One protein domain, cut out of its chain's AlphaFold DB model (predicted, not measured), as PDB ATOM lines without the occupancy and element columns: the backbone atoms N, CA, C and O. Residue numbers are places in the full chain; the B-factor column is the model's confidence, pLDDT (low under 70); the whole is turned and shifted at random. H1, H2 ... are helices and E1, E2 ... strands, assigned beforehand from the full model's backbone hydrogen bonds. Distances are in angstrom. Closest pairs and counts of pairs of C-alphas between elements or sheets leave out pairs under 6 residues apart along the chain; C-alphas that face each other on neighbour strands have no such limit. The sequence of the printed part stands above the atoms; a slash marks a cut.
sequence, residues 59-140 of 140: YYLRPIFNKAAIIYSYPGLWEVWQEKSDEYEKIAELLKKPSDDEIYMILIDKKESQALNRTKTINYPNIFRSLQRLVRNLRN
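AT A GLANCE: This is residues 59 to 140 of the 140 residues of the protein "DUF1995 domain-containing protein" of Richelia intracellularis HM01 (UniProt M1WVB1). A twisted four-stranded sheet has H1 packed across one face, the other face bare; residues 111 to 140, including H1's residues 111 to 115 and H2, stick out as a long arm. The 82 printed residues include E1, E2, E3, E4, H1 and H2, in that order; the class is mixed. The sheet, ordered E1 - E2 - E3 - E4, is a meander, each strand the antiparallel neighbour of the one before. The whole is loose, radius of gyration of the C-alphas 16.5 A, spanning 55 by 32 by 19 A.

IN THESE COORDINATES: E1, residues 59 to 64, begins at C-alpha 59 (372.693, 468.127, 427.187). E2 is 68 to 73, E3 78 to 84, E4 87 to 94, 21.2 A long. H1, 100 to 115, measures 22.7 A; H2, 127 to 137, 15.9 A, ends at C-alpha 137 (416.759, 464.225, 432.509).

HOW THE PARTS SIT: N 62 and O 70 of hairpin E1 and E2 are 3.0 A apart, within hydrogen-bond range, as are N 71 and O 79 of hairpin E2 and E3, 3.0 A, and N 80 and O 92 of hairpin E3 and E4, 3.0 A. H1 is on the sheet, height 9.1 A, slantwise to the strands; its closest C-alpha pair with E4 is Ile 106 and Ala 92, 7.3 A. H1 and H2 are apart. Every O i to N i+4 pair is within range in H2, 11 of 12 in H1.

THE WHOLE: The printed part has no cut; the H1 to H2 link, 11 residues, is long. pLDDT is under 70 at residues 110 to 131, 133 and 137 to 140.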
ATOM      1  N   TYR A  59     372.455 469.559 427.051       94.38
ATOM      2  CA  TYR A  59     372.693 468.127 427.187       94.38
ATOM      3  C   TYR A  59     374.185 467.831 427.037       94.38
ATOM      4  O   TYR A  59     374.860 468.424 426.192       94.38
ATOM      5  N   TYR A  60     374.703 466.915 427.848       94.50
ATOM      6  CA  TYR A  60     376.092 466.486 427.786       94.50
ATOM      7  C   TYR A  60     376.206 465.009 428.141       94.50
ATOM      8  O   TYR A  60     375.710 464.570 429.177       94.50
ATOM      9  N   LEU A  61     376.912 464.262 427.299       93.75
ATOM     10  CA  LEU A  61     377.301 462.886 427.567       93.75
ATOM     11  C   LEU A  61     378.772 462.732 427.200       93.75
ATOM     12  O   LEU A  61     379.144 462.864 426.034       93.75
ATOM     13  N   ARG A  62     379.607 462.443 428.195       93.56
ATOM     14  CA  ARG A  62     381.024 462.135 427.987       93.56
ATOM     15  C   ARG A  62     381.363 460.825 428.681       93.56
ATOM     16  O   ARG A  62     381.493 460.820 429.904       93.56
ATOM     17  N   PRO A  63     381.554 459.737 427.925       92.94
ATOM     18  CA  PRO A  63     382.214 458.550 428.444       92.94
ATOM     19  C   PRO A  63     383.636 458.898 428.902       92.94
ATOM     20  O   PRO A  63     384.369 459.616 428.216       92.94
ATOM     21  N   ILE A  64     384.026 458.402 430.072       90.19
ATOM     22  CA  ILE A  64     385.365 458.532 430.645       90.19
ATOM     23  C   ILE A  64     385.943 457.123 430.756       90.19
ATOM     24  O   ILE A  64     385.598 456.355 431.660       90.19
ATOM     25  N   PHE A  65     386.833 456.783 429.822       80.62
ATOM     26  CA  PHE A  65     387.278 455.401 429.617       80.62
ATOM     27  C   PHE A  65     386.067 454.455 429.441       80.62
ATOM     28  O   PHE A  65     384.987 454.891 429.053       80.62
ATOM     29  N   ASN A  66     386.231 453.160 429.722       77.62
ATOM     30  CA  ASN A  66     385.159 452.171 429.556       77.62
ATOM     31  C   ASN A  66     384.273 451.988 430.803       77.62
ATOM     32  O   ASN A  66     383.448 451.086 430.799       77.62
ATOM     33  N   LYS A  67     384.475 452.760 431.883       87.69
ATOM     34  CA  LYS A  67     383.873 452.463 433.204       87.69
ATOM     35  C   LYS A  67     383.236 453.649 433.920       87.69
ATOM     36  O   LYS A  67     382.860 453.526 435.083       87.69
ATOM     37  N   ALA A  68     383.187 454.817 433.296       93.44
ATOM     38  CA  ALA A  68     382.578 455.995 433.892       93.44
ATOM     39  C   ALA A  68     381.981 456.892 432.812       93.44
ATOM     40  O   ALA A  68     382.365 456.820 431.646       93.44
ATOM     41  N   ALA A  69     381.047 457.746 433.205       95.19
ATOM     42  CA  ALA A  69     380.453 458.735 432.323       95.19
ATOM     43  C   ALA A  69     380.090 460.001 433.095       95.19
ATOM     44  O   ALA A  69     379.766 459.955 434.282       95.19
ATOM     45  N   ILE A  70     380.127 461.130 432.398       96.50
ATOM     46  CA  ILE A  70     379.510 462.377 432.843       96.50
ATOM     47  C   ILE A  70     378.222 462.539 432.067       96.50
ATOM     48  O   ILE A  70     378.238 462.467 430.833       96.50
ATOM     49  N   ILE A  71     377.146 462.807 432.789       96.62
ATOM     50  CA  ILE A  71     375.842 463.101 432.217       96.62
ATOM     51  C   ILE A  71     375.394 464.464 432.729       96.62
ATOM     52  O   ILE A  71     375.612 464.813 433.886       96.62
ATOM     53  N   TYR A  72     374.779 465.249 431.856       96.75
ATOM     54  CA  TYR A  72     374.050 466.447 432.242       96.75
ATOM     55  C   TYR A  72     372.850 466.627 431.318       96.75
ATOM     56  O   TYR A  72     372.976 466.508 430.098       96.75
ATOM     57  N   SER A  73     371.699 466.935 431.906       95.44
ATOM     58  CA  SER A  73     370.473 467.283 431.192       95.44
ATOM     59  C   SER A  73     369.804 468.439 431.918       95.44
ATOM     60  O   SER A  73     369.393 468.278 433.065       95.44
ATOM     61  N   TYR A  74     369.668 469.587 431.259       91.19
ATOM     62  CA  TYR A  74     368.981 470.752 431.820       91.19
ATOM     63  C   TYR A  74     367.506 470.422 432.138       91.19
ATOM     64  O   TYR A  74     366.869 469.724 431.344       91.19
ATOM     65  N   PRO A  75     366.928 470.908 433.257       93.00
ATOM     66  CA  PRO A  75     367.506 471.781 434.293       93.00
ATOM     67  C   PRO A  75     368.183 471.023 435.457       93.00
ATOM     68  O   PRO A  75     368.309 471.562 436.554       93.00
ATOM     69  N   GLY A  76     368.555 469.757 435.256       92.88
ATOM     70  CA  GLY A  76     369.174 468.899 436.263       92.88
ATOM     71  C   GLY A  76     370.628 469.248 436.594       92.88
ATOM     72  O   GLY A  76     371.184 470.248 436.141       92.88
ATOM     73  N   LEU A  77     371.246 468.399 437.416       95.75
ATOM     74  CA  LEU A  77     372.630 468.552 437.866       95.75
ATOM     75  C   LEU A  77     373.612 467.817 436.954       95.75
ATOM     76  O   LEU A  77     373.238 466.963 436.150       95.75
ATOM     77  N   TRP A  78     374.891 468.155 437.091       96.88
ATOM     78  CA  TRP A  78     375.970 467.374 436.501       96.88
ATOM     79  C   TRP A  78     376.150 466.101 437.311       96.88
ATOM     80  O   TRP A  78     376.422 466.159 438.507       96.88
ATOM     81  N   GLU A  79     376.022 464.955 436.663       96.94
ATOM     82  CA  GLU A  79     376.107 463.653 437.304       96.94
ATOM     83  C   GLU A  79     377.378 462.930 436.870       96.94
ATOM     84  O   GLU A  79     377.730 462.896 435.687       96.94
ATOM     85  N   VAL A  80     378.051 462.307 437.835       95.75
ATOM     86  CA  VAL A  80     379.154 461.380 437.575       95.75
ATOM     87  C   VAL A  80     378.646 459.969 437.817       95.75
ATOM     88  O   VAL A  80     378.175 459.647 438.910       95.75
ATOM     89  N   TRP A  81     378.765 459.130 436.798       94.94
ATOM     90  CA  TRP A  81     378.347 457.736 436.802       94.94
ATOM     91  C   TRP A  81     379.564 456.822 436.699       94.94
ATOM     92  O   TRP A  81     380.532 457.141 436.005       94.94
ATOM     93  N   GLN A  82     379.514 455.679 437.373       93.75
ATOM     94  CA  GLN A  82     380.560 454.664 437.346       93.75
ATOM     95  C   GLN A  82     379.945 453.274 437.201       93.75
ATOM     96  O   GLN A  82     378.967 452.949 437.868       93.75
ATOM     97  N   GLU A  83     380.555 452.454 436.355       90.50
ATOM     98  CA  GLU A  83     380.203 451.049 436.195       90.50
ATOM     99  C   GLU A  83     380.590 450.256 437.454       90.50
ATOM    100  O   GLU A  83     381.753 450.255 437.882       90.50
ATOM    101  N   LYS A  84     379.617 449.549 438.028       88.31
ATOM    102  CA  LYS A  84     379.780 448.560 439.089       88.31
ATOM    103  C   LYS A  84     378.964 447.325 438.732       88.31
ATOM    104  O   LYS A  84     377.762 447.415 438.540       88.31
ATOM    105  N   SER A  85     379.621 446.165 438.682       86.25
ATOM    106  CA  SER A  85     378.946 444.885 438.412       86.25
ATOM    107  C   SER A  85     378.068 444.905 437.148       86.25
ATOM    108  O   SER A  85     376.934 444.452 437.188       86.25
ATOM    109  N   ASP A  86     378.612 445.431 436.045       84.25
ATOM    110  CA  ASP A  86     377.959 445.562 434.729       84.25
ATOM    111  C   ASP A  86     376.752 446.525 434.672       84.25
ATOM    112  O   ASP A  86     376.106 446.654 433.633       84.25
ATOM    113  N   GLU A  87     376.488 447.273 435.746       88.62
ATOM    114  CA  GLU A  87     375.496 448.350 435.781       88.62
ATOM    115  C   GLU A  87     376.162 449.698 436.069       88.62
ATOM    116  O   GLU A  87     377.184 449.785 436.750       88.62
ATOM    117  N   TYR A  88     375.598 450.785 435.543       90.75
ATOM    118  CA  TYR A  88     376.071 452.131 435.859       90.75
ATOM    119  C   TYR A  88     375.318 452.676 437.068       90.75
ATOM    120  O   TYR A  88     374.093 452.773 437.059       90.75
ATOM    121  N   GLU A  89     376.063 453.113 438.079       93.62
ATOM    122  CA  GLU A  89     375.521 453.785 439.255       93.62
ATOM    123  C   GLU A  89     375.982 455.244 439.299       93.62
ATOM    124  O   GLU A  89     377.153 455.553 439.050       93.62
ATOM    125  N   LYS A  90     375.078 456.151 439.680       94.50
ATOM    126  CA  LYS A  90     375.432 457.540 439.981       94.50
ATOM    127  C   LYS A  90     376.235 457.601 441.276       94.50
ATOM    128  O   LYS A  90     375.797 457.106 442.312       94.50
ATOM    129  N   ILE A  91     377.403 458.236 441.226       94.62
ATOM    130  CA  ILE A  91     378.325 458.333 442.366       94.62
ATOM    131  C   ILE A  91     378.500 459.755 442.904       94.62
ATOM    132  O   ILE A  91     378.945 459.897 444.045       94.62
ATOM    133  N   ALA A  92     378.154 460.783 442.122       95.19
ATOM    134  CA  ALA A  92     378.186 462.182 442.545       95.19
ATOM    135  C   ALA A  92     377.241 463.065 441.713       95.19
ATOM    136  O   ALA A  92     376.948 462.756 440.557       95.19
ATOM    137  N   GLU A  93     376.837 464.188 442.306       96.31
ATOM    138  CA  GLU A  93     376.091 465.276 441.671       96.31
ATOM    139  C   GLU A  93     376.798 466.608 441.933       96.31
ATOM    140  O   GLU A  93     377.279 466.853 443.041       96.31
ATOM    141  N   LEU A  94     376.855 467.476 440.924       96.31
ATOM    142  CA  LEU A  94     377.483 468.789 441.006       96.31
ATOM    143  C   LEU A  94     376.606 469.869 440.365       96.31
ATOM    144  O   LEU A  94     375.956 469.660 439.342       96.31
ATOM    145  N   LEU A  95     376.655 471.071 440.943       93.56
ATOM    146  CA  LEU A  95     375.948 472.254 440.433       93.56
ATOM    147  C   LEU A  95     376.539 472.795 439.123       93.56
ATOM    148  O   LEU A  95     375.850 473.454 438.353       93.56
ATOM    149  N   LYS A  96     377.827 472.544 438.876       93.31
ATOM    150  CA  LYS A  96     378.572 473.045 437.715       93.31
ATOM    151  C   LYS A  96     379.279 471.898 437.009       93.31
ATOM    152  O   LYS A  96     379.547 470.866 437.624       93.31
ATOM    153  N   LYS A  97     379.649 472.127 435.747       93.88
ATOM    154  CA  LYS A  97     380.468 471.187 434.979       93.88
ATOM    155  C   LYS A  97     381.752 470.869 435.751       93.88
ATOM    156  O   LYS A  97     382.511 471.805 436.018       93.88
ATOM    157  N   PRO A  98     382.002 469.597 436.102       93.31
ATOM    158  CA  PRO A  98     383.203 469.241 436.830       93.31
ATOM    159  C   PRO A  98     384.423 469.327 435.904       93.31
ATOM    160  O   PRO A  98     384.357 468.985 434.719       93.31
ATOM    161  N   SER A  99     385.533 469.801 436.455       93.12
ATOM    162  CA  SER A  99     386.852 469.735 435.827       93.12
ATOM    163  C   SER A  99     387.376 468.298 435.784       93.12
ATOM    164  O   SER A  99     386.943 467.444 436.560       93.12
ATOM    165  N   ASP A 100     388.338 468.031 434.895       89.62
ATOM    166  CA  ASP A 100     388.972 466.709 434.779       89.62
ATOM    167  C   ASP A 100     389.607 466.254 436.111       89.62
ATOM    168  O   ASP A 100     389.515 465.076 436.462       89.62
ATOM    169  N   ASP A 101     390.143 467.187 436.903       91.44
ATOM    170  CA  ASP A 101     390.693 466.908 438.236       91.44
ATOM    171  C   ASP A 101     389.599 466.579 439.270       91.44
ATOM    172  O   ASP A 101     389.743 465.626 440.036       91.44
ATOM    173  N   GLU A 102     388.481 467.320 439.287       93.00
ATOM    174  CA  GLU A 102     387.336 467.029 440.171       93.00
ATOM    175  C   GLU A 102     386.756 465.638 439.876       93.00
ATOM    176  O   GLU A 102     386.507 464.854 440.793       93.00
ATOM    177  N   ILE A 103     386.603 465.301 438.591       91.88
ATOM    178  CA  ILE A 103     386.173 463.970 438.141       91.88
ATOM    179  C   ILE A 103     387.129 462.899 438.666       91.88
ATOM    180  O   ILE A 103     386.692 461.880 439.203       91.88
ATOM    181  N   TYR A 104     388.435 463.120 438.516       89.31
ATOM    182  CA  TYR A 104     389.452 462.174 438.958       89.31
ATOM    183  C   TYR A 104     389.382 461.921 440.468       89.31
ATOM    184  O   TYR A 104     389.390 460.764 440.894       89.31
ATOM    185  N   MET A 105     389.236 462.979 441.269       90.94
ATOM    186  CA  MET A 105     389.110 462.866 442.725       90.94
ATOM    187  C   MET A 105     387.854 462.093 443.137       90.94
ATOM    188  O   MET A 105     387.947 461.178 443.953       90.94
ATOM    189  N   ILE A 106     386.703 462.377 442.516       91.44
ATOM    190  CA  ILE A 106     385.442 461.652 442.764       91.44
ATOM    191  C   ILE A 106     385.600 460.151 442.478       91.44
ATOM    192  O   ILE A 106     385.130 459.303 443.242       91.44
ATOM    193  N   LEU A 107     386.285 459.805 441.383       89.69
ATOM    194  CA  LEU A 107     386.505 458.415 440.986       89.69
ATOM    195  C   LEU A 107     387.489 457.670 441.905       89.69
ATOM    196  O   LEU A 107     387.397 456.444 442.003       89.69
ATOM    197  N   ILE A 108     388.427 458.366 442.556       87.00
ATOM    198  CA  ILE A 108     389.375 457.770 443.515       87.00
ATOM    199  C   ILE A 108     388.755 457.600 444.896       87.00
ATOM    200  O   ILE A 108     388.817 456.501 445.444       87.00
ATOM    201  N   ASP A 109     388.126 458.641 445.438       78.94
ATOM    202  CA  ASP A 109     387.549 458.639 446.790       78.94
ATOM    203  C   ASP A 109     386.533 457.491 446.976       78.94
ATOM    204  O   ASP A 109     386.516 456.756 447.973       78.94
ATOM    205  N   LYS A 110     385.747 457.214 445.927       67.00
ATOM    206  CA  LYS A 110     384.829 456.068 445.907       67.00
ATOM    207  C   LYS A 110     385.519 454.713 445.737       67.00
ATOM    208  O   LYS A 110     384.977 453.721 446.229       67.00
ATOM    209  N   LYS A 111     386.693 454.636 445.098       60.97
ATOM    210  CA  LYS A 111     387.494 453.398 445.066       60.97
ATOM    211  C   LYS A 111     388.033 453.060 446.451       60.97
ATOM    212  O   LYS A 111     387.986 451.893 446.822       60.97
ATOM    213  N   GLU A 112     388.479 454.042 447.230       55.75
ATOM    214  CA  GLU A 112     388.964 453.815 448.601       55.75
ATOM    215  C   GLU A 112     387.829 453.397 449.545       55.75
ATOM    216  O   GLU A 112     387.962 452.423 450.288       55.75
ATOM    217  N   SER A 113     386.656 454.025 449.405       53.12
ATOM    218  CA  SER A 113     385.435 453.642 450.131       53.12
ATOM    219  C   SER A 113     384.968 452.205 449.826       53.12
ATOM    220  O   SER A 113     384.382 451.541 450.679       53.12
ATOM    221  N   GLN A 114     385.231 451.694 448.615       49.72
ATOM    222  CA  GLN A 114     384.938 450.305 448.228       49.72
ATOM    223  C   GLN A 114     386.078 449.331 448.575       49.72
ATOM    224  O   GLN A 114     385.821 448.156 448.850       49.72
ATOM    225  N   ALA A 115     387.328 449.805 448.608       44.72
ATOM    226  CA  ALA A 115     388.511 449.003 448.915       44.72
ATOM    227  C   ALA A 115     388.582 448.569 450.386       44.72
ATOM    228  O   ALA A 115     389.151 447.515 450.671       44.72
ATOM    229  N   LEU A 116     387.941 449.298 451.308       42.72
ATOM    230  CA  LEU A 116     387.835 448.870 452.708       42.72
ATOM    231  C   LEU A 116     386.992 447.587 452.883       42.72
ATOM    232  O   LEU A 116     387.070 446.946 453.925       42.72
ATOM    233  N   ASN A 117     386.233 447.174 451.858       44.62
ATOM    234  CA  ASN A 117     385.345 446.011 451.922       44.62
ATOM    235  C   ASN A 117     385.741 444.823 451.033       44.62
ATOM    236  O   ASN A 117     385.108 443.774 451.147       44.62
ATOM    237  N   ARG A 118     386.761 444.914 450.161       36.22
ATOM    238  CA  ARG A 118     387.190 443.768 449.330       36.22
ATOM    239  C   ARG A 118     388.694 443.772 449.042       36.22
ATOM    240  O   ARG A 118     389.202 444.528 448.220       36.22
ATOM    241  N   THR A 119     389.406 442.837 449.665       42.03
ATOM    242  CA  THR A 119     390.768 442.422 449.299       42.03
ATOM    243  C   THR A 119     390.845 441.919 447.851       42.03
ATOM    244  O   THR A 119     390.331 440.839 447.564       42.03
ATOM    245  N   LYS A 120     391.539 442.652 446.966       38.72
ATOM    246  CA  LYS A 120     392.694 442.205 446.146       38.72
ATOM    247  C   LYS A 120     393.019 443.210 445.023       38.72
ATOM    248  O   LYS A 120     392.222 443.474 444.135       38.72
ATOM    249  N   THR A 121     394.243 443.722 445.118       44.06
ATOM    250  CA  THR A 121     395.151 444.328 444.125       44.06
ATOM    251  C   THR A 121     394.681 444.492 442.671       44.06
ATOM    252  O   THR A 121     394.601 443.517 441.924       44.06
ATOM    253  N   ILE A 122     394.599 445.748 442.214       44.38
ATOM    254  CA  ILE A 122     394.839 446.123 440.812       44.38
ATOM    255  C   ILE A 122     396.011 447.108 440.809       44.38
ATOM    256  O   ILE A 122     395.908 448.223 441.315       44.38
ATOM    257  N   ASN A 123     397.152 446.658 440.289       46.91
ATOM    258  CA  ASN A 123     398.375 447.444 440.179       46.91
ATOM    259  C   ASN A 123     398.324 448.251 438.873       46.91
ATOM    260  O   ASN A 123     398.487 447.687 437.793       46.91
ATOM    261  N   TYR A 124     398.074 449.557 438.962       45.69
ATOM    262  CA  TYR A 124     398.235 450.458 437.822       45.69
ATOM    263  C   TYR A 124     399.717 450.848 437.700       45.69
ATOM    264  O   TYR A 124     400.334 451.214 438.703       45.69
ATOM    265  N   PRO A 125     400.332 450.775 436.505       46.59
ATOM    266  CA  PRO A 125     401.741 451.105 436.346       46.59
ATOM    267  C   PRO A 125     401.982 452.583 436.687       46.59
ATOM    268  O   PRO A 125     401.343 453.475 436.144       46.59
ATOM    269  N   ASN A 126     402.912 452.819 437.613       55.97
ATOM    270  CA  ASN A 126     403.288 454.123 438.165       55.97
ATOM    271  C   ASN A 126     403.676 455.168 437.093       55.97
ATOM    272  O   ASN A 126     404.855 455.309 436.761       55.97
ATOM    273  N   ILE A 127     402.711 455.970 436.630       62.34
ATOM    274  CA  ILE A 127     402.913 457.137 435.740       62.34
ATOM    275  C   ILE A 127     403.706 458.256 436.454       62.34
ATOM    276  O   ILE A 127     404.423 459.039 435.833       62.34
ATOM    277  N   PHE A 128     403.722 458.267 437.790       63.78
ATOM    278  CA  PHE A 128     404.627 459.138 438.549       63.78
ATOM    279  C   PHE A 128     406.114 458.838 438.288       63.78
ATOM    280  O   PHE A 128     406.939 459.750 438.334       63.78
ATOM    281  N   ARG A 129     406.481 457.597 437.923       60.06
ATOM    282  CA  ARG A 129     407.873 457.269 437.565       60.06
ATOM    283  C   ARG A 129     408.289 457.845 436.211       60.06
ATOM    284  O   ARG A 129     409.470 458.144 436.042       60.06
ATOM    285  N   SER A 130     407.373 458.011 435.251       60.56
ATOM    286  CA  SER A 130     407.704 458.653 433.968       60.56
ATOM    287  C   SER A 130     407.936 460.154 434.134       60.56
ATOM    288  O   SER A 130     408.885 460.675 433.555       60.56
ATOM    289  N   LEU A 131     407.175 460.822 435.009       68.31
ATOM    290  CA  LEU A 131     407.412 462.229 435.363       68.31
ATOM    291  C   LEU A 131     408.729 462.418 436.128       68.31
ATOM    292  O   LEU A 131     409.515 463.302 435.796       68.31
ATOM    293  N   GLN A 132     409.036 461.537 437.087       73.56
ATOM    294  CA  GLN A 132     410.313 461.577 437.814       73.56
ATOM    295  C   GLN A 132     411.528 461.370 436.894       73.56
ATOM    296  O   GLN A 132     412.572 461.986 437.106       73.56
ATOM    297  N   ARG A 133     411.410 460.533 435.854       67.12
ATOM    298  CA  ARG A 133     412.466 460.357 434.841       67.12
ATOM    299  C   ARG A 133     412.629 461.583 433.947       67.12
ATOM    300  O   ARG A 133     413.762 461.942 433.651       67.12
ATOM    301  N   LEU A 134     411.529 462.230 433.565       74.69
ATOM    302  CA  LEU A 134     411.563 463.440 432.742       74.69
ATOM    303  C   LEU A 134     412.235 464.592 433.500       74.69
ATOM    304  O   LEU A 134     413.179 465.186 432.990       74.69
ATOM    305  N   VAL A 135     411.844 464.826 434.756       78.75
ATOM    306  CA  VAL A 135     412.462 465.858 435.608       78.75
ATOM    307  C   VAL A 135     413.946 465.567 435.860       78.75
ATOM    308  O   VAL A 135     414.761 466.485 435.871       78.75
ATOM    309  N   ARG A 136     414.332 464.292 436.017       71.38
ATOM    310  CA  ARG A 136     415.740 463.917 436.212       71.38
ATOM    311  C   ARG A 136     416.604 464.147 434.967       71.38
ATOM    312  O   ARG A 136     417.772 464.480 435.120       71.38
ATOM    313  N   ASN A 137     416.040 464.010 433.769       66.38
ATOM    314  CA  ASN A 137     416.759 464.225 432.509       66.38
ATOM    315  C   ASN A 137     416.862 465.701 432.096       66.38
ATOM    316  O   ASN A 137     417.658 466.014 431.227       66.38
ATOM    317  N   LEU A 138     416.088 466.598 432.713       66.31
ATOM    318  CA  LEU A 138     416.189 468.047 432.492       66.31
ATOM    319  C   LEU A 138     417.225 468.729 433.399       66.31
ATOM    320  O   LEU A 138     417.413 469.939 433.318       66.31
ATOM    321  N   ARG A 139     417.854 467.972 434.305       62.53
ATOM    322  CA  ARG A 139     418.804 468.486 435.301       62.53
ATOM    323  C   ARG A 139     420.275 468.188 434.952       62.53
ATOM    324  O   ARG A 139     421.145 468.559 435.735       62.53
ATOM    325  N   ASN A 140     420.544 467.566 433.802       48.47
ATOM    326  CA  ASN A 140     421.885 467.382 433.236       48.47
ATOM    327  C   ASN A 140     421.990 468.081 431.884       48.47
ATOM    328  O   ASN A 140     421.060 467.882 431.074       48.47
TER     329      ASN A 140